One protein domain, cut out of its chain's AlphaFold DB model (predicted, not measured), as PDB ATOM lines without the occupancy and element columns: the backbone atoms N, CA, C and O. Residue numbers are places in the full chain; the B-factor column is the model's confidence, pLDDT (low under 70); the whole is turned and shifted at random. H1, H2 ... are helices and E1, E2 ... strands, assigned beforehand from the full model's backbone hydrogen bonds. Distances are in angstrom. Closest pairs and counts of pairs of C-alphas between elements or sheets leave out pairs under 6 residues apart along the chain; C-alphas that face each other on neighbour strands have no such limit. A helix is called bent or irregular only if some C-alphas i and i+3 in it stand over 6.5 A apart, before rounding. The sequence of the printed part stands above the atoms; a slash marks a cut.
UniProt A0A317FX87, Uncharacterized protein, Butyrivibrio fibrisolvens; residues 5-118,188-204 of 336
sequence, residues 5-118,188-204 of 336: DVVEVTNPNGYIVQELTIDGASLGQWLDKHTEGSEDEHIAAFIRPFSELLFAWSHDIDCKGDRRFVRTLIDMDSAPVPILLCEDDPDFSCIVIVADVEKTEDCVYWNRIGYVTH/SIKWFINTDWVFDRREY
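This is residues 5 to 118 and 188 to 204 of the 336 residues of an uncharacterized protein of Butyrivibrio fibrisolvens (UniProt A0A317FX87). A strongly twisted sheet of four strands, E3 to E6, makes the main wall, with the longest helix, H3, packed over its edge strand E3. A separate hairpin, E1 and E2, stands apart from the strands of that sheet, while the short helix H1 comes near both sheets; H2 and H4 only graze the larger one, and residues 54 to 55 of a long unnamed stretch pair with residues 84 to 85 of E3. The printed part has 131 residues, with four named helices and six named strands in the order E1 E2 H1 H2 H3 E3 E4 E5 E6 H4; its class is mixed. The larger sheet runs E3, E4, E5, E6, all antiparallel. The whole is compact, with a radius of gyration of the C-alphas of 14.3 A and spans of 39 by 33 by 31 A.

E3, residues 78 to 85, E4, residues 96 to 103, and E5, residues 107 to 116, form a meander, each strand the antiparallel neighbour of the one before. N 81 and O 99 of the hairpin E3 and E4 are 2.8 A apart, and N 98 and O 114 of the hairpin E4 and E5 2.9 A, both within hydrogen-bond range. E6, residues 189 to 200, is antiparallel to E5, with N 108 and O 199 at 2.9 A; E5 bends by 56 degrees at residue 112 and E6 by 88 degrees at residue 192. H3, residues 64 to 75, is on the sheet at a height over the sheet of 9.8 A; it lies over E3 and runs slantwise to the strands, at 39 degrees to E3 on the local plane. The closest C-alphas of H3 and E3 are those of Leu 73 and Val 81, 5.7 A apart. H4, residues 201 to 204, H1, residues 27 to 34, and H2, residues 41 to 47, only graze this sheet. E1, residues 5 to 10, and E2, residues 16 to 22, are an antiparallel hairpin, with N 7 and O 19 at 3.0 A. Every O i to N i+4 pair is within hydrogen-bond range in H1 and H3, 2 of 3 in H2, and H4 is too short for such a pair.

E6 spans 26.1 A, E5 25.3 A, E4 21.5 A, E3 20.1 A, E2 19.0 A, H3 16.4 A and E1 16.2 A. H2 is irregular, but only just: C-alphas 44 and 47 are 6.7 A apart. E1 begins at C-alpha 5 (166.518, 164.565, 140.534), and H4 ends at C-alpha 204 (161.205, 158.708, 142.650).

The C-alphas farthest apart, those of Asn 13 and Glu 105, are 41.2 A apart. Residues 119 to 187 are not printed, and C-alphas 118 and 188 are 7.4 A apart across the cut. The link from H2 to H3 is long. Residues 11 to 15 have pLDDT under 70; the mean of the printed part is 92.8.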
ATOM      1  N   ASP A   5     167.074 163.243 140.831       94.25
ATOM      2  CA  ASP A   5     166.518 164.565 140.534       94.25
ATOM      3  C   ASP A   5     166.593 164.854 139.035       94.25
ATOM      4  O   ASP A   5     167.296 164.185 138.279       94.25
ATOM      5  N   VAL A   6     165.867 165.880 138.617       91.81
ATOM      6  CA  VAL A   6     165.893 166.437 137.271       91.81
ATOM      7  C   VAL A   6     166.401 167.862 137.361       91.81
ATOM      8  O   VAL A   6     165.815 168.700 138.062       91.81
ATOM      9  N   VAL A   7     167.472 168.125 136.621       87.94
ATOM     10  CA  VAL A   7     168.129 169.427 136.544       87.94
ATOM     11  C   VAL A   7     168.039 169.983 135.130       87.94
ATOM     12  O   VAL A   7     167.987 169.238 134.154       87.94
ATOM     13  N   GLU A   8     168.025 171.305 135.020       84.81
ATOM     14  CA  GLU A   8     168.151 171.995 133.741       84.81
ATOM     15  C   GLU A   8     169.632 172.218 133.436       84.81
ATOM     16  O   GLU A   8     170.357 172.829 134.227       84.81
ATOM     17  N   VAL A   9     170.081 171.733 132.283       79.12
ATOM     18  CA  VAL A   9     171.444 171.933 131.784       79.12
ATOM     19  C   VAL A   9     171.399 172.605 130.425       79.12
ATOM     20  O   VAL A   9     170.477 172.410 129.639       79.12
ATOM     21  N   THR A  10     172.395 173.436 130.134       74.12
ATOM     22  CA  THR A  10     172.551 174.018 128.801       74.12
ATOM     23  C   THR A  10     173.423 173.091 127.968       74.12
ATOM     24  O   THR A  10     174.587 172.880 128.311       74.12
ATOM     25  N   ASN A  11     172.873 172.533 126.892       68.38
ATOM     26  CA  ASN A  11     173.632 171.686 125.978       68.38
ATOM     27  C   ASN A  11     174.671 172.518 125.184       68.38
ATOM     28  O   ASN A  11     174.611 173.754 125.187       68.38
ATOM     29  N   PRO A  12     175.632 171.885 124.481       63.56
ATOM     30  CA  PRO A  12     176.668 172.599 123.720       63.56
ATOM     31  C   PRO A  12     176.133 173.578 122.661       63.56
ATOM     32  O   PRO A  12     176.834 174.515 122.281       63.56
ATOM     33  N   ASN A  13     174.887 173.388 122.220       57.44
ATOM     34  CA  ASN A  13     174.202 174.230 121.242       57.44
ATOM     35  C   ASN A  13     173.466 175.427 121.881       57.44
ATOM     36  O   ASN A  13     172.877 176.236 121.168       57.44
ATOM     37  N   GLY A  14     173.518 175.575 123.210       63.75
ATOM     38  CA  GLY A  14     172.909 176.686 123.942       63.75
ATOM     39  C   GLY A  14     171.439 176.480 124.318       63.75
ATOM     40  O   GLY A  14     170.824 177.412 124.837       63.75
ATOM     41  N   TYR A  15     170.875 175.293 124.084       66.38
ATOM     42  CA  TYR A  15     169.504 174.961 124.473       66.38
ATOM     43  C   TYR A  15     169.458 174.434 125.904       66.38
ATOM     44  O   TYR A  15     170.347 173.697 126.331       66.38
ATOM     45  N   ILE A  16     168.417 174.809 126.647       71.12
ATOM     46  CA  ILE A  16     168.145 174.251 127.972       71.12
ATOM     47  C   ILE A  16     167.454 172.901 127.778       71.12
ATOM     48  O   ILE A  16     166.407 172.836 127.138       71.12
ATOM     49  N   VAL A  17     168.039 171.843 128.331       77.62
ATOM     50  CA  VAL A  17     167.492 170.481 128.333       77.62
ATOM     51  C   VAL A  17     167.361 169.981 129.768       77.62
ATOM     52  O   VAL A  17     168.094 170.419 130.659       77.62
ATOM     53  N   GLN A  18     166.412 169.078 130.007       84.94
ATOM     54  CA  GLN A  18     166.239 168.435 131.306       84.94
ATOM     55  C   GLN A  18     167.025 167.129 131.357       84.94
ATOM     56  O   GLN A  18     166.798 166.230 130.552       84.94
ATOM     57  N   GLU A  19     167.891 167.003 132.353       84.56
ATOM     58  CA  GLU A  19     168.728 165.829 132.553       84.56
ATOM     59  C   GLU A  19     168.395 165.142 133.878       84.56
ATOM     60  O   GLU A  19     168.252 165.793 134.918       84.56
ATOM     61  N   LEU A  20     168.276 163.812 133.840       90.12
ATOM     62  CA  LEU A  20     168.152 163.000 135.042       90.12
ATOM     63  C   LEU A  20     169.520 162.869 135.717       90.12
ATOM     64  O   LEU A  20     170.512 162.478 135.092       90.12
ATOM     65  N   THR A  21     169.550 163.136 137.016       93.00
ATOM     66  CA  THR A  21     170.738 162.984 137.851       93.00
ATOM     67  C   THR A  21     170.507 161.976 138.960       93.00
ATOM     68  O   THR A  21     169.417 161.892 139.527       93.00
ATOM     69  N   ILE A  22     171.557 161.223 139.273       94.50
ATOM     70  CA  ILE A  22     171.612 160.291 140.395       94.50
ATOM     71  C   ILE A  22     172.796 160.703 141.266       94.50
ATOM     72  O   ILE A  22     173.927 160.789 140.791       94.50
ATOM     73  N   ASP A  23     172.519 161.038 142.526       93.94
ATOM     74  CA  ASP A  23     173.476 161.613 143.480       93.94
ATOM     75  C   ASP A  23     174.228 162.841 142.921       93.94
ATOM     76  O   ASP A  23     175.409 163.066 143.195       93.94
ATOM     77  N   GLY A  24     173.529 163.648 142.112       91.31
ATOM     78  CA  GLY A  24     174.061 164.854 141.471       91.31
ATOM     79  C   GLY A  24     174.920 164.609 140.225       91.31
ATOM     80  O   GLY A  24     175.450 165.570 139.670       91.31
ATOM     81  N   ALA A  25     175.065 163.361 139.770       91.06
ATOM     82  CA  ALA A  25     175.735 163.026 138.518       91.06
ATOM     83  C   ALA A  25     174.715 162.774 137.402       91.06
ATOM     84  O   ALA A  25     173.758 162.028 137.595       91.06
ATOM     85  N   SER A  26     174.950 163.366 136.229       91.44
ATOM     86  CA  SER A  26     174.234 163.054 134.984       91.44
ATOM     87  C   SER A  26     174.284 161.555 134.686       91.44
ATOM     88  O   SER A  26     175.363 160.958 134.737       91.44
ATOM     89  N   LEU A  27     173.145 160.957 134.329       92.75
ATOM     90  CA  LEU A  27     173.087 159.544 133.948       92.75
ATOM     91  C   LEU A  27     173.977 159.236 132.730       92.75
ATOM     92  O   LEU A  27     174.766 158.293 132.777       92.75
ATOM     93  N   GLY A  28     173.889 160.042 131.666       92.06
ATOM     94  CA  GLY A  28     174.676 159.847 130.444       92.06
ATOM     95  C   GLY A  28     176.179 159.985 130.695       92.06
ATOM     96  O   GLY A  28     176.952 159.081 130.382       92.06
ATOM     97  N   GLN A  29     176.599 161.055 131.379       91.81
ATOM     98  CA  GLN A  29     178.011 161.268 131.726       91.81
ATOM     99  C   GLN A  29     178.543 160.192 132.678       91.81
ATOM    100  O   GLN A  29     179.705 159.781 132.589       91.81
ATOM    101  N   TRP A  30     177.706 159.730 133.611       94.12
ATOM    102  CA  TRP A  30     178.060 158.632 134.499       94.12
ATOM    103  C   TRP A  30     178.313 157.358 133.687       94.12
ATOM    104  O   TRP A  30     179.354 156.728 133.883       94.12
ATOM    105  N   LEU A  31     177.443 157.020 132.730       95.19
ATOM    106  CA  LEU A  31     177.615 155.855 131.856       95.19
ATOM    107  C   LEU A  31     178.860 155.968 130.972       95.19
ATOM    108  O   LEU A  31     179.618 155.002 130.873       95.19
ATOM    109  N   ASP A  32     179.139 157.141 130.407       94.50
ATOM    110  CA  ASP A  32     180.346 157.371 129.608       94.50
ATOM    111  C   ASP A  32     181.632 157.113 130.379       94.50
ATOM    112  O   ASP A  32     182.573 156.520 129.846       94.50
ATOM    113  N   LYS A  33     181.666 157.532 131.645       93.69
ATOM    114  CA  LYS A  33     182.802 157.290 132.531       93.69
ATOM    115  C   LYS A  33     182.922 155.815 132.914       93.69
ATOM    116  O   LYS A  33     184.027 155.284 132.953       93.69
ATOM    117  N   HIS A  34     181.808 155.150 133.214       92.75
ATOM    118  CA  HIS A  34     181.820 153.749 133.659       92.75
ATOM    119  C   HIS A  34     182.068 152.755 132.523       92.75
ATOM    120  O   HIS A  34     182.474 151.625 132.778       92.75
ATOM    121  N   THR A  35     181.869 153.181 131.278       94.00
ATOM    122  CA  THR A  35     182.147 152.392 130.071       94.00
ATOM    123  C   THR A  35     183.419 152.842 129.346       94.00
ATOM    124  O   THR A  35     183.706 152.392 128.231       94.00
ATOM    125  N   GLU A  36     184.223 153.707 129.973       93.12
ATOM    126  CA  GLU A  36     185.515 154.119 129.439       93.12
ATOM    127  C   GLU A  36     186.456 152.910 129.329       93.12
ATOM    128  O   GLU A  36     186.786 152.257 130.316       93.12
ATOM    129  N   GLY A  37     186.882 152.595 128.104       89.50
ATOM    130  CA  GLY A  37     187.714 151.420 127.837       89.50
ATOM    131  C   GLY A  37     186.959 150.088 127.867       89.50
ATOM    132  O   GLY A  37     187.603 149.053 128.024       89.50
ATOM    133  N   SER A  38     185.628 150.100 127.722       91.88
ATOM    134  CA  SER A  38     184.824 148.881 127.579       91.88
ATOM    135  C   SER A  38     185.388 147.955 126.491       91.88
ATOM    136  O   SER A  38     185.665 148.397 125.376       91.88
ATOM    137  N   GLU A  39     185.517 146.664 126.809       93.50
ATOM    138  CA  GLU A  39     185.871 145.611 125.842       93.50
ATOM    139  C   GLU A  39     184.681 145.218 124.947       93.50
ATOM    140  O   GLU A  39     184.834 144.451 123.997       93.50
ATOM    141  N   ASP A  40     183.484 145.733 125.238       94.94
ATOM    142  CA  ASP A  40     182.311 145.553 124.395       94.94
ATOM    143  C   ASP A  40     182.405 146.460 123.162       94.94
ATOM    144  O   ASP A  40     182.129 147.659 123.237       94.94
ATOM    145  N   GLU A  41     182.790 145.876 122.024       93.06
ATOM    146  CA  GLU A  41     182.966 146.593 120.755       93.06
ATOM    147  C   GLU A  41     181.723 147.392 120.350       93.06
ATOM    148  O   GLU A  41     181.857 148.482 119.797       93.06
ATOM    149  N   HIS A  42     180.517 146.905 120.662       93.81
ATOM    150  CA  HIS A  42     179.288 147.617 120.319       93.81
ATOM    151  C   HIS A  42     179.115 148.884 121.168       93.81
ATOM    152  O   HIS A  42     178.802 149.950 120.638       93.81
ATOM    153  N   ILE A  43     179.412 148.806 122.469       94.62
ATOM    154  CA  ILE A  43     179.421 149.989 123.342       94.62
ATOM    155  C   ILE A  43     180.497 150.973 122.881       94.62
ATOM    156  O   ILE A  43     180.233 152.165 122.751       94.62
ATOM    157  N   ALA A  44     181.709 150.478 122.625       91.06
ATOM    158  CA  ALA A  44     182.855 151.316 122.296       91.06
ATOM    159  C   ALA A  44     182.731 152.021 120.936       91.06
ATOM    160  O   ALA A  44     183.239 153.133 120.800       91.06
ATOM    161  N   ALA A  45     182.102 151.381 119.945       89.38
ATOM    162  CA  ALA A  45     182.065 151.876 118.569       89.38
ATOM    163  C   ALA A  45     180.725 152.490 118.137       89.38
ATOM    164  O   ALA A  45     180.730 153.256 117.176       89.38
ATOM    165  N   PHE A  46     179.604 152.135 118.777       90.44
ATOM    166  CA  PHE A  46     178.266 152.511 118.298       90.44
ATOM    167  C   PHE A  46     177.420 153.264 119.326       90.44
ATOM    168  O   PHE A  46     176.754 154.221 118.957       90.44
ATOM    169  N   ILE A  47     177.437 152.856 120.599       93.50
ATOM    170  CA  ILE A  47     176.556 153.464 121.612       93.50
ATOM    171  C   ILE A  47     177.149 154.744 122.208       93.50
ATOM    172  O   ILE A  47     176.419 155.684 122.506       93.50
ATOM    173  N   ARG A  48     178.466 154.776 122.442       93.06
ATOM    174  CA  ARG A  48     179.110 155.939 123.061       93.06
ATOM    175  C   ARG A  48     179.216 157.123 122.083       93.06
ATOM    176  O   ARG A  48     179.545 156.894 120.920       93.06
ATOM    177  N   PRO A  49     179.107 158.370 122.582       93.06
ATOM    178  CA  PRO A  49     178.915 158.729 123.991       93.06
ATOM    179  C   PRO A  49     177.447 158.659 124.454       93.06
ATOM    180  O   PRO A  49     176.539 159.135 123.784       93.06
ATOM    181  N   PHE A  50     177.218 158.122 125.655       94.06
ATOM    182  CA  PHE A  50     175.887 158.044 126.272       94.06
ATOM    183  C   PHE A  50     175.314 159.425 126.608       94.06
ATOM    184  O   PHE A  50     174.097 159.575 126.674       94.06
ATOM    185  N   SER A  51     176.160 160.434 126.836       90.81
ATOM    186  CA  SER A  51     175.727 161.812 127.084       90.81
ATOM    187  C   SER A  51     175.088 162.503 125.877       90.81
ATOM    188  O   SER A  51     174.541 163.588 126.042       90.81
ATOM    189  N   GLU A  52     175.197 161.920 124.682       89.69
ATOM    190  CA  GLU A  52     174.547 162.405 123.454       89.69
ATOM    191  C   GLU A  52     173.258 161.627 123.138       89.69
ATOM    192  O   GLU A  52     172.593 161.902 122.151       89.69
ATOM    193  N   LEU A  53     172.876 160.658 123.976       92.25
ATOM    194  CA  LEU A  53     171.622 159.932 123.806       92.25
ATOM    195  C   LEU A  53     170.444 160.714 124.395       92.25
ATOM    196  O   LEU A  53     170.550 161.366 125.439       92.25
ATOM    197  N   LEU A  54     169.288 160.579 123.752       91.81
ATOM    198  CA  LEU A  54     168.035 161.169 124.199       91.81
ATOM    199  C   LEU A  54     167.532 160.450 125.454       91.81
ATOM    200  O   LEU A  54     167.474 159.224 125.500       91.81
ATOM    201  N   PHE A  55     167.093 161.190 126.472       93.06
ATOM    202  CA  PHE A  55     166.452 160.567 127.628       93.06
ATOM    203  C   PHE A  55     165.079 160.002 127.248       93.06
ATOM    204  O   PHE A  55     164.197 160.733 126.799       93.06
ATOM    205  N   ALA A  56     164.876 158.704 127.481       94.62
ATOM    206  CA  ALA A  56     163.723 157.964 126.962       94.62
ATOM    207  C   ALA A  56     162.369 158.391 127.560       94.62
ATOM    208  O   ALA A  56     161.330 157.871 127.176       94.62
ATOM    209  N   TRP A  57     162.344 159.289 128.545       93.19
ATOM    210  CA  TRP A  57     161.093 159.798 129.121       93.19
ATOM    211  C   TRP A  57     160.643 161.108 128.452       93.19
ATOM    212  O   TRP A  57     159.590 161.638 128.811       93.19
ATOM    213  N   SER A  58     161.449 161.642 127.525       89.81
ATOM    214  CA  SER A  58     161.234 162.910 126.817       89.81
ATOM    215  C   SER A  58     159.976 162.904 125.935       89.81
ATOM    216  O   SER A  58     159.510 161.858 125.478       89.81
ATOM    217  N   HIS A  59     159.446 164.099 125.651       88.69
ATOM    218  CA  HIS A  59     158.453 164.297 124.588       88.69
ATOM    219  C   HIS A  59     159.029 164.206 123.166       88.69
ATOM    220  O   HIS A  59     158.237 164.133 122.233       88.69
ATOM    221  N   ASP A  60     160.355 164.148 123.008       89.38
ATOM    222  CA  ASP A  60     161.025 164.079 121.695       89.38
ATOM    223  C   ASP A  60     160.933 162.697 121.026       89.38
ATOM    224  O   ASP A  60     161.362 162.546 119.891       89.38
ATOM    225  N   ILE A  61     160.381 161.687 121.708       92.94
ATOM    226  CA  ILE A  61     160.072 160.389 121.093       92.94
ATOM    227  C   ILE A  61     158.995 160.578 120.028       92.94
ATOM    228  O   ILE A  61     157.952 161.161 120.331       92.94
ATOM    229  N   ASP A  62     159.197 160.012 118.840       88.38
ATOM    230  CA  ASP A  62     158.398 160.315 117.646       88.38
ATOM    231  C   ASP A  62     156.888 160.082 117.815       88.38
ATOM    232  O   ASP A  62     156.066 160.908 117.413       88.38
ATOM    233  N   CYS A  63     156.499 158.962 118.429       90.44
ATOM    234  CA  CYS A  63     155.099 158.530 118.482       90.44
ATOM    235  C   CYS A  63     154.518 158.565 119.905       90.44
ATOM    236  O   CYS A  63     155.171 158.169 120.876       90.44
ATOM    237  N   LYS A  64     153.236 158.945 120.051       90.75
ATOM    238  CA  LYS A  64     152.554 158.950 121.364       90.75
ATOM    239  C   LYS A  64     152.420 157.544 121.925       90.75
ATOM    240  O   LYS A  64     152.549 157.365 123.135       90.75
ATOM    241  N   GLY A  65     152.200 156.553 121.060       94.00
ATOM    242  CA  GLY A  65     152.154 155.144 121.459       94.00
ATOM    243  C   GLY A  65     153.424 154.701 122.196       94.00
ATOM    244  O   GLY A  65     153.343 154.052 123.241       94.00
ATOM    245  N   ASP A  66     154.587 155.147 121.718       96.44
ATOM    246  CA  ASP A  66     155.892 154.856 122.317       96.44
ATOM    247  C   ASP A  66     156.110 155.631 123.624       96.44
ATOM    248  O   ASP A  66     156.526 155.051 124.631       96.44
ATOM    249  N   ARG A  67     155.703 156.905 123.690       94.62
ATOM    250  CA  ARG A  67     155.702 157.673 124.952       94.62
ATOM    251  C   ARG A  67     154.823 157.021 126.024       94.62
ATOM    252  O   ARG A  67     155.231 156.887 127.182       94.62
ATOM    253  N   ARG A  68     153.627 156.565 125.639       94.62
ATOM    254  CA  ARG A  68     152.696 155.842 126.519       94.62
ATOM    255  C   ARG A  68     153.278 154.504 126.968       94.62
ATOM    256  O   ARG A  68     153.091 154.115 128.125       94.62
ATOM    257  N   PHE A  69     153.999 153.812 126.089       97.62
ATOM    258  CA  PHE A  69     154.709 152.584 126.424       97.62
ATOM    259  C   PHE A  69     155.742 152.818 127.529       97.62
ATOM    260  O   PHE A  69     155.637 152.187 128.582       97.62
ATOM    261  N   VAL A  70     156.656 153.782 127.361       97.25
ATOM    262  CA  VAL A  70     157.648 154.123 128.398       97.25
ATOM    263  C   VAL A  70     156.966 154.465 129.713       97.25
ATOM    264  O   VAL A  70     157.329 153.920 130.754       97.25
ATOM    265  N   ARG A  71     155.938 155.322 129.672       95.44
ATOM    266  CA  ARG A  71     155.187 155.712 130.868       95.44
ATOM    267  C   ARG A  71     154.604 154.500 131.595       95.44
ATOM    268  O   ARG A  71     154.735 154.397 132.812       95.44
ATOM    269  N   THR A  72     154.020 153.569 130.842       97.06
ATOM    270  CA  THR A  72     153.473 152.322 131.391       97.06
ATOM    271  C   THR A  72     154.565 151.523 132.100       97.06
ATOM    272  O   THR A  72     154.358 151.083 133.227       97.06
ATOM    273  N   LEU A  73     155.745 151.378 131.489       98.31
ATOM    274  CA  LEU A  73     156.863 150.646 132.093       98.31
ATOM    275  C   LEU A  73     157.411 151.330 133.346       98.31
ATOM    276  O   LEU A  73     157.706 150.640 134.319       98.31
ATOM    277  N   ILE A  74     157.508 152.665 133.344       97.00
ATOM    278  CA  ILE A  74     157.898 153.432 134.532       97.00
ATOM    279  C   ILE A  74     156.930 153.158 135.671       97.00
ATOM    280  O   ILE A  74     157.386 153.089 136.802       97.00
ATOM    281  N   ASP A  75     155.627 153.022 135.412       96.44
ATOM    282  CA  ASP A  75     154.606 152.844 136.447       96.44
ATOM    283  C   ASP A  75     154.528 151.393 136.972       96.44
ATOM    284  O   ASP A  75     154.216 151.203 138.150       96.44
ATOM    285  N   MET A  76     154.913 150.387 136.178       97.75
ATOM    286  CA  MET A  76     154.967 148.976 136.596       97.75
ATOM    287  C   MET A  76     155.881 148.732 137.813       97.75
ATOM    288  O   MET A  76     156.888 149.410 138.008       97.75
ATOM    289  N   ASP A  77     155.556 147.711 138.615       97.69
ATOM    290  CA  ASP A  77     156.395 147.304 139.754       97.69
ATOM    291  C   ASP A  77     157.648 146.521 139.323       97.69
ATOM    292  O   ASP A  77     158.617 146.459 140.071       97.69
ATOM    293  N   SER A  78     157.655 145.913 138.130       98.00
ATOM    294  CA  SER A  78     158.843 145.248 137.579       98.00
ATOM    295  C   SER A  78     158.854 145.254 136.050       98.00
ATOM    296  O   SER A  78     157.996 144.640 135.390       98.00
ATOM    297  N   ALA A  79     159.843 145.945 135.479       98.12
ATOM    298  CA  ALA A  79     160.042 146.046 134.040       98.12
ATOM    299  C   ALA A  79     161.483 146.468 133.680       98.12
ATOM    300  O   ALA A  79     162.114 147.210 134.433       98.12
ATOM    301  N   PRO A  80     161.987 146.062 132.501       98.19
ATOM    302  CA  PRO A  80     163.115 146.734 131.869       98.19
ATOM    303  C   PRO A  80     162.640 148.094 131.337       98.19
ATOM    304  O   PRO A  80     161.924 148.153 130.341       98.19
ATOM    305  N   VAL A  81     162.993 149.181 132.020       98.31
ATOM    306  CA  VAL A  81     162.541 150.540 131.696       98.31
ATOM    307  C   VAL A  81     163.553 151.211 130.767       98.31
ATOM    308  O   VAL A  81     164.715 151.338 131.159       98.31
ATOM    309  N   PRO A  82     163.152 151.672 129.568       97.94
ATOM    310  CA  PRO A  82     163.990 152.518 128.727       97.94
ATOM    311  C   PRO A  82     164.415 153.788 129.467       97.94
ATOM    312  O   PRO A  82     163.594 154.463 130.094       97.94
ATOM    313  N   ILE A  83     165.706 154.097 129.398       96.94
ATOM    314  CA  ILE A  83     166.317 155.266 130.039       96.94
ATOM    315  C   ILE A  83     167.064 156.153 129.043       96.94
ATOM    316  O   ILE A  83     167.061 157.362 129.230       96.94
ATOM    317  N   LEU A  84     167.638 155.607 127.967       96.12
ATOM    318  CA  LEU A  84     168.247 156.398 126.889       96.12
ATOM    319  C   LEU A  84     167.918 155.792 125.519       96.12
ATOM    320  O   LEU A  84     167.851 154.568 125.400       96.12
ATOM    321  N   LEU A  85     167.745 156.648 124.513       96.00
ATOM    322  CA  LEU A  85     167.451 156.317 123.119       96.00
ATOM    323  C   LEU A  85     168.431 157.016 122.170       96.00
ATOM    324  O   LEU A  85     169.077 157.994 122.545       96.00
ATOM    325  N   CYS A  86     168.531 156.530 120.936       93.94
ATOM    326  CA  CYS A  86     169.219 157.259 119.871       93.94
ATOM    327  C   CYS A  86     168.554 158.631 119.647       93.94
ATOM    328  O   CYS A  86     167.332 158.722 119.626       93.94
ATOM    329  N   GLU A  87     169.346 159.699 119.498       88.38
ATOM    330  CA  GLU A  87     168.812 161.035 119.180       88.38
ATOM    331  C   GLU A  87     168.387 161.144 117.705       88.38
ATOM    332  O   GLU A  87     167.384 161.782 117.403       88.38
ATOM    333  N   ASP A  88     169.120 160.489 116.795       88.62
ATOM    334  CA  ASP A  88     168.849 160.522 115.348       88.62
ATOM    335  C   ASP A  88     167.622 159.687 114.936       88.62
ATOM    336  O   ASP A  88     167.071 159.895 113.854       88.62
ATOM    337  N   ASP A  89     167.222 158.733 115.778       92.12
ATOM    338  CA  ASP A  89     166.088 157.830 115.567       92.12
ATOM    339  C   ASP A  89     165.384 157.617 116.921       92.12
ATOM    340  O   ASP A  89     165.680 156.643 117.626       92.12
ATOM    341  N   PRO A  90     164.561 158.591 117.370       91.31
ATOM    342  CA  PRO A  90     164.003 158.642 118.721       91.31
ATOM    343  C   PRO A  90     162.795 157.702 118.872       91.31
ATOM    344  O   PRO A  90     161.724 158.076 119.360       91.31
ATOM    345  N   ASP A  91     162.997 156.450 118.475       92.19
ATOM    346  CA  ASP A  91     162.094 155.320 118.626       92.19
ATOM    347  C   ASP A  91     162.830 154.110 119.253       92.19
ATOM    348  O   ASP A  91     163.895 154.242 119.864       92.19
ATOM    349  N   PHE A  92     162.239 152.913 119.177       94.69
ATOM    350  CA  PHE A  92     162.817 151.686 119.745       94.69
ATOM    351  C   PHE A  92     163.568 150.803 118.741       94.69
ATOM    352  O   PHE A  92     163.814 149.639 119.047       94.69
ATOM    353  N   SER A  93     163.896 151.307 117.551       92.56
ATOM    354  CA  SER A  93     164.496 150.521 116.467       92.56
ATOM    355  C   SER A  93     166.031 150.584 116.417       92.56
ATOM    356  O   SER A  93     166.663 149.699 115.834       92.56
ATOM    357  N   CYS A  94     166.636 151.602 117.044       93.81
ATOM    358  CA  CYS A  94     168.080 151.852 117.020       93.81
ATOM    359  C   CYS A  94     168.769 151.524 118.363       93.81
ATOM    360  O   CYS A  94     168.908 150.363 118.739       93.81
ATOM    361  N   ILE A  95     169.274 152.529 119.087       96.69
ATOM    362  CA  ILE A  95     169.910 152.347 120.397       96.69
ATOM    363  C   ILE A  95     168.832 152.450 121.467       96.69
ATOM    364  O   ILE A  95     168.224 153.505 121.614       96.69
ATOM    365  N   VAL A  96     168.663 151.398 122.270       98.00
ATOM    366  CA  VAL A  96     167.789 151.419 123.452       98.00
ATOM    367  C   VAL A  96     168.568 150.962 124.679       98.00
ATOM    368  O   VAL A  96     168.931 149.790 124.807       98.00
ATOM    369  N   ILE A  97     168.813 151.890 125.605       98.31
ATOM    370  CA  ILE A  97     169.403 151.604 126.914       98.31
ATOM    371  C   ILE A  97     168.283 151.458 127.932       98.31
ATOM    372  O   ILE A  97     167.412 152.321 128.041       98.31
ATOM    373  N   VAL A  98     168.330 150.382 128.708       98.50
ATOM    374  CA  VAL A  98     167.306 150.024 129.690       98.50
ATOM    375  C   VAL A  98     167.910 149.830 131.077       98.50
ATOM    376  O   VAL A  98     169.034 149.341 131.222       98.50
ATOM    377  N   ALA A  99     167.136 150.173 132.104       98.25
ATOM    378  CA  ALA A  99     167.389 149.802 133.489       98.25
ATOM    379  C   ALA A  99     166.452 148.657 133.902       98.25
ATOM    380  O   ALA A  99     165.260 148.683 133.605       98.25
ATOM    381  N   ASP A 100     166.978 147.654 134.602       98.38
ATOM    382  CA  ASP A 100     166.166 146.618 135.250       98.38
ATOM    383  C   ASP A 100     165.563 147.194 136.537       98.38
ATOM    384  O   ASP A 100     166.276 147.346 137.537       98.38
ATOM    385  N   VAL A 101     164.285 147.580 136.483       98.31
ATOM    386  CA  VAL A 101     163.602 148.282 137.572       98.31
ATOM    387  C   VAL A 101     162.697 147.334 138.343       98.31
ATOM    388  O   VAL A 101     161.855 146.648 137.764       98.31
ATOM    389  N   GLU A 102     162.827 147.361 139.667       98.38
ATOM    390  CA  GLU A 102     161.931 146.689 140.607       98.38
ATOM    391  C   GLU A 102     161.451 147.684 141.666       98.38
ATOM    392  O   GLU A 102     162.228 148.497 142.164       98.38
ATOM    393  N   LYS A 103     160.173 147.632 142.033       98.38
ATOM    394  CA  LYS A 103     159.584 148.487 143.061       98.38
ATOM    395  C   LYS A 103     159.000 147.659 144.189       98.38
ATOM    396  O   LYS A 103     158.326 146.656 143.974       98.38
ATOM    397  N   THR A 104     159.196 148.148 145.401       97.81
ATOM    398  CA  THR A 104     158.506 147.681 146.604       97.81
ATOM    399  C   THR A 104     157.601 148.792 147.127       97.81
ATOM    400  O   THR A 104     157.435 149.821 146.476       97.81
ATOM    401  N   GLU A 105     156.979 148.604 148.289       96.75
ATOM    402  CA  GLU A 105     156.130 149.633 148.904       96.75
ATOM    403  C   GLU A 105     156.885 150.956 149.139       96.75
ATOM    404  O   GLU A 105     156.338 152.024 148.874       96.75
ATOM    405  N   ASP A 106     158.155 150.881 149.549       97.94
ATOM    406  CA  ASP A 106     158.937 152.051 149.971       97.94
ATOM    407  C   ASP A 106     160.120 152.382 149.047       97.94
ATOM    408  O   ASP A 106     160.645 153.494 149.104       97.94
ATOM    409  N   CYS A 107     160.552 151.450 148.192       98.38
ATOM    410  CA  CYS A 107     161.788 151.596 147.422       98.38
ATOM    411  C   CYS A 107     161.593 151.353 145.922       98.38
ATOM    412  O   CYS A 107     160.769 150.537 145.510       98.38
ATOM    413  N   VAL A 108     162.435 152.001 145.119       98.50
ATOM    414  CA  VAL A 108     162.657 151.681 143.702       98.50
ATOM    415  C   VAL A 108     164.114 151.269 143.529       98.50
ATOM    416  O   VAL A 108     165.021 151.989 143.940       98.50
ATOM    417  N   TYR A 109     164.335 150.110 142.927       98.50
ATOM    418  CA  TYR A 109     165.643 149.525 142.668       98.50
ATOM    419  C   TYR A 109     165.929 149.609 141.182       98.50
ATOM    420  O   TYR A 109     165.106 149.188 140.371       98.50
ATOM    421  N   TRP A 110     167.097 150.133 140.826       97.94
ATOM    422  CA  TRP A 110     167.673 149.911 139.504       97.94
ATOM    423  C   TRP A 110     168.789 148.895 139.701       97.94
ATOM    424  O   TRP A 110     169.823 149.210 140.289       97.94
ATOM    425  N   ASN A 111     168.549 147.659 139.269       97.69
ATOM    426  CA  ASN A 111     169.418 146.519 139.575       97.69
ATOM    427  C   ASN A 111     170.630 146.437 138.635       97.69
ATOM    428  O   ASN A 111     171.709 145.978 139.010       97.69
ATOM    429  N   ARG A 112     170.443 146.834 137.375       97.56
ATOM    430  CA  ARG A 112     171.458 146.769 136.319       97.56
ATOM    431  C   ARG A 112     171.031 147.588 135.110       97.56
ATOM    432  O   ARG A 112     169.849 147.879 134.939       97.56
ATOM    433  N   ILE A 113     172.004 147.917 134.268       98.19
ATOM    434  CA  ILE A 113     171.825 148.668 133.026       98.19
ATOM    435  C   ILE A 113     172.348 147.836 131.856       98.19
ATOM    436  O   ILE A 113     173.390 147.172 131.941       98.19
ATOM    437  N   GLY A 114     171.579 147.835 130.774       98.19
ATOM    438  CA  GLY A 114     171.845 147.058 129.575       98.19
ATOM    439  C   GLY A 114     171.400 147.787 128.320       98.19
ATOM    440  O   GLY A 114     170.702 148.795 128.396       98.19
ATOM    441  N   TYR A 115     171.809 147.268 127.168       98.12
ATOM    442  CA  TYR A 115     171.288 147.704 125.877       98.12
ATOM    443  C   TYR A 115     170.512 146.564 125.214       98.12
ATOM    444  O   TYR A 115     170.846 145.385 125.389       98.12
ATOM    445  N   VAL A 116     169.454 146.914 124.491       97.88
ATOM    446  CA  VAL A 116     168.627 145.959 123.746       97.88
ATOM    447  C   VAL A 116     169.384 145.482 122.509       97.88
ATOM    448  O   VAL A 116     170.074 146.244 121.838       97.88
ATOM    449  N   THR A 117     169.278 144.193 122.212       96.12
ATOM    450  CA  THR A 117     169.767 143.603 120.966       96.12
ATOM    451  C   THR A 117     168.585 143.402 120.026       96.12
ATOM    452  O   THR A 117     167.587 142.822 120.432       96.12
ATOM    453  N   HIS A 118     168.694 143.835 118.772       93.38
ATOM    454  CA  HIS A 118     167.592 143.767 117.793       93.38
ATOM    455  C   HIS A 118     167.641 142.514 116.896       93.38
ATOM    456  O   HIS A 118     166.811 142.313 116.016       93.38
ATOM    457  N   SER A 188     167.779 139.027 125.034       96.88
ATOM    458  CA  SER A 188     167.320 140.236 124.330       96.88
ATOM    459  C   SER A 188     167.991 141.510 124.829       96.88
ATOM    460  O   SER A 188     168.177 142.442 124.055       96.88
ATOM    461  N   ILE A 189     168.388 141.551 126.104       98.06
ATOM    462  CA  ILE A 189     169.150 142.655 126.696       98.06
ATOM    463  C   ILE A 189     170.539 142.151 127.074       98.06
ATOM    464  O   ILE A 189     170.678 141.180 127.828       98.06
ATOM    465  N   LYS A 190     171.574 142.857 126.615       97.62
ATOM    466  CA  LYS A 190     172.942 142.648 127.084       97.62
ATOM    467  C   LYS A 190     173.245 143.611 128.224       97.62
ATOM    468  O   LYS A 190     173.457 144.806 128.030       97.62
ATOM    469  N   TRP A 191     173.255 143.065 129.434       97.31
ATOM    470  CA  TRP A 191     173.586 143.788 130.659       97.31
ATOM    471  C   TRP A 191     175.091 144.026 130.744       97.31
ATOM    472  O   TRP A 191     175.866 143.070 130.710       97.31
ATOM    473  N   PHE A 192     175.499 145.287 130.870       96.38
ATOM    474  CA  PHE A 192     176.915 145.669 130.907       96.38
ATOM    475  C   PHE A 192     177.325 146.337 132.225       96.38
ATOM    476  O   PHE A 192     178.515 146.409 132.523       96.38
ATOM    477  N   ILE A 193     176.364 146.766 133.051       95.69
ATOM    478  CA  ILE A 193     176.608 147.323 134.388       95.69
ATOM    479  C   ILE A 193     175.627 146.698 135.377       95.69
ATOM    480  O   ILE A 193     174.427 146.680 135.125       95.69
ATOM    481  N   ASN A 194     176.126 146.244 136.527       96.19
ATOM    482  CA  ASN A 194     175.288 145.994 137.701       96.19
ATOM    483  C   ASN A 194     175.312 147.244 138.579       96.19
ATOM    484  O   ASN A 194     176.392 147.756 138.879       96.19
ATOM    485  N   THR A 195     174.139 147.723 138.977       94.00
ATOM    486  CA  THR A 195     173.980 148.907 139.824       94.00
ATOM    487  C   THR A 195     173.482 148.490 141.205       94.00
ATOM    488  O   THR A 195     172.832 147.462 141.370       94.00
ATOM    489  N   ASP A 196     173.793 149.287 142.218       90.12
ATOM    490  CA  ASP A 196     173.299 149.141 143.590       90.12
ATOM    491  C   ASP A 196     172.376 150.307 143.977       90.12
ATOM    492  O   ASP A 196     172.235 150.649 145.153       90.12
ATOM    493  N   TRP A 197     171.746 150.928 142.973       97.38
ATOM    494  CA  TRP A 197     170.918 152.110 143.154       97.38
ATOM    495  C   TRP A 197     169.571 151.780 143.787       97.38
ATOM    496  O   TRP A 197     168.797 150.967 143.274       97.38
ATOM    497  N   VAL A 198     169.287 152.467 144.894       98.25
ATOM    498  CA  VAL A 198     168.048 152.332 145.662       98.25
ATOM    499  C   VAL A 198     167.493 153.710 145.988       98.25
ATOM    500  O   VAL A 198     168.106 154.456 146.755       98.25
ATOM    501  N   PHE A 199     166.309 154.013 145.471       98.25
ATOM    502  CA  PHE A 199     165.613 155.287 145.647       98.25
ATOM    503  C   PHE A 199     164.427 155.136 146.596       98.25
ATOM    504  O   PHE A 199     163.805 154.073 146.647       98.25
ATOM    505  N   ASP A 200     164.088 156.200 147.325       98.25
ATOM    506  CA  ASP A 200     162.794 156.288 148.006       98.25
ATOM    507  C   ASP A 200     161.679 156.357 146.955       98.25
ATOM    508  O   ASP A 200     161.770 157.119 145.990       98.25
ATOM    509  N   ARG A 201     160.627 155.544 147.108       97.50
ATOM    510  CA  ARG A 201     159.564 155.449 146.098       97.50
ATOM    511  C   ARG A 201     158.806 156.760 145.928       97.50
ATOM    512  O   ARG A 201     158.458 157.111 144.803       97.50
ATOM    513  N   ARG A 202     158.576 157.511 147.009       97.12
ATOM    514  CA  ARG A 202     157.847 158.786 146.937       97.12
ATOM    515  C   ARG A 202     158.694 159.854 146.264       97.12
ATOM    516  O   ARG A 202     158.164 160.607 145.452       97.12
ATOM    517  N   GLU A 203     159.988 159.902 146.574       96.88
ATOM    518  CA  GLU A 203     160.956 160.770 145.894       96.88
ATOM    519  C   GLU A 203     161.022 160.444 144.395       96.88
ATOM    520  O   GLU A 203     160.859 161.336 143.564       96.88
ATOM    521  N   TYR A 204     161.153 159.164 144.041       97.25
ATOM    522  CA  TYR A 204     161.205 158.708 142.650       97.25
ATOM    523  C   TYR A 204     159.936 159.085 141.872       97.25
ATOM    524  O   TYR A 204     160.008 159.702 140.810       97.25
TER     525      TYR A 204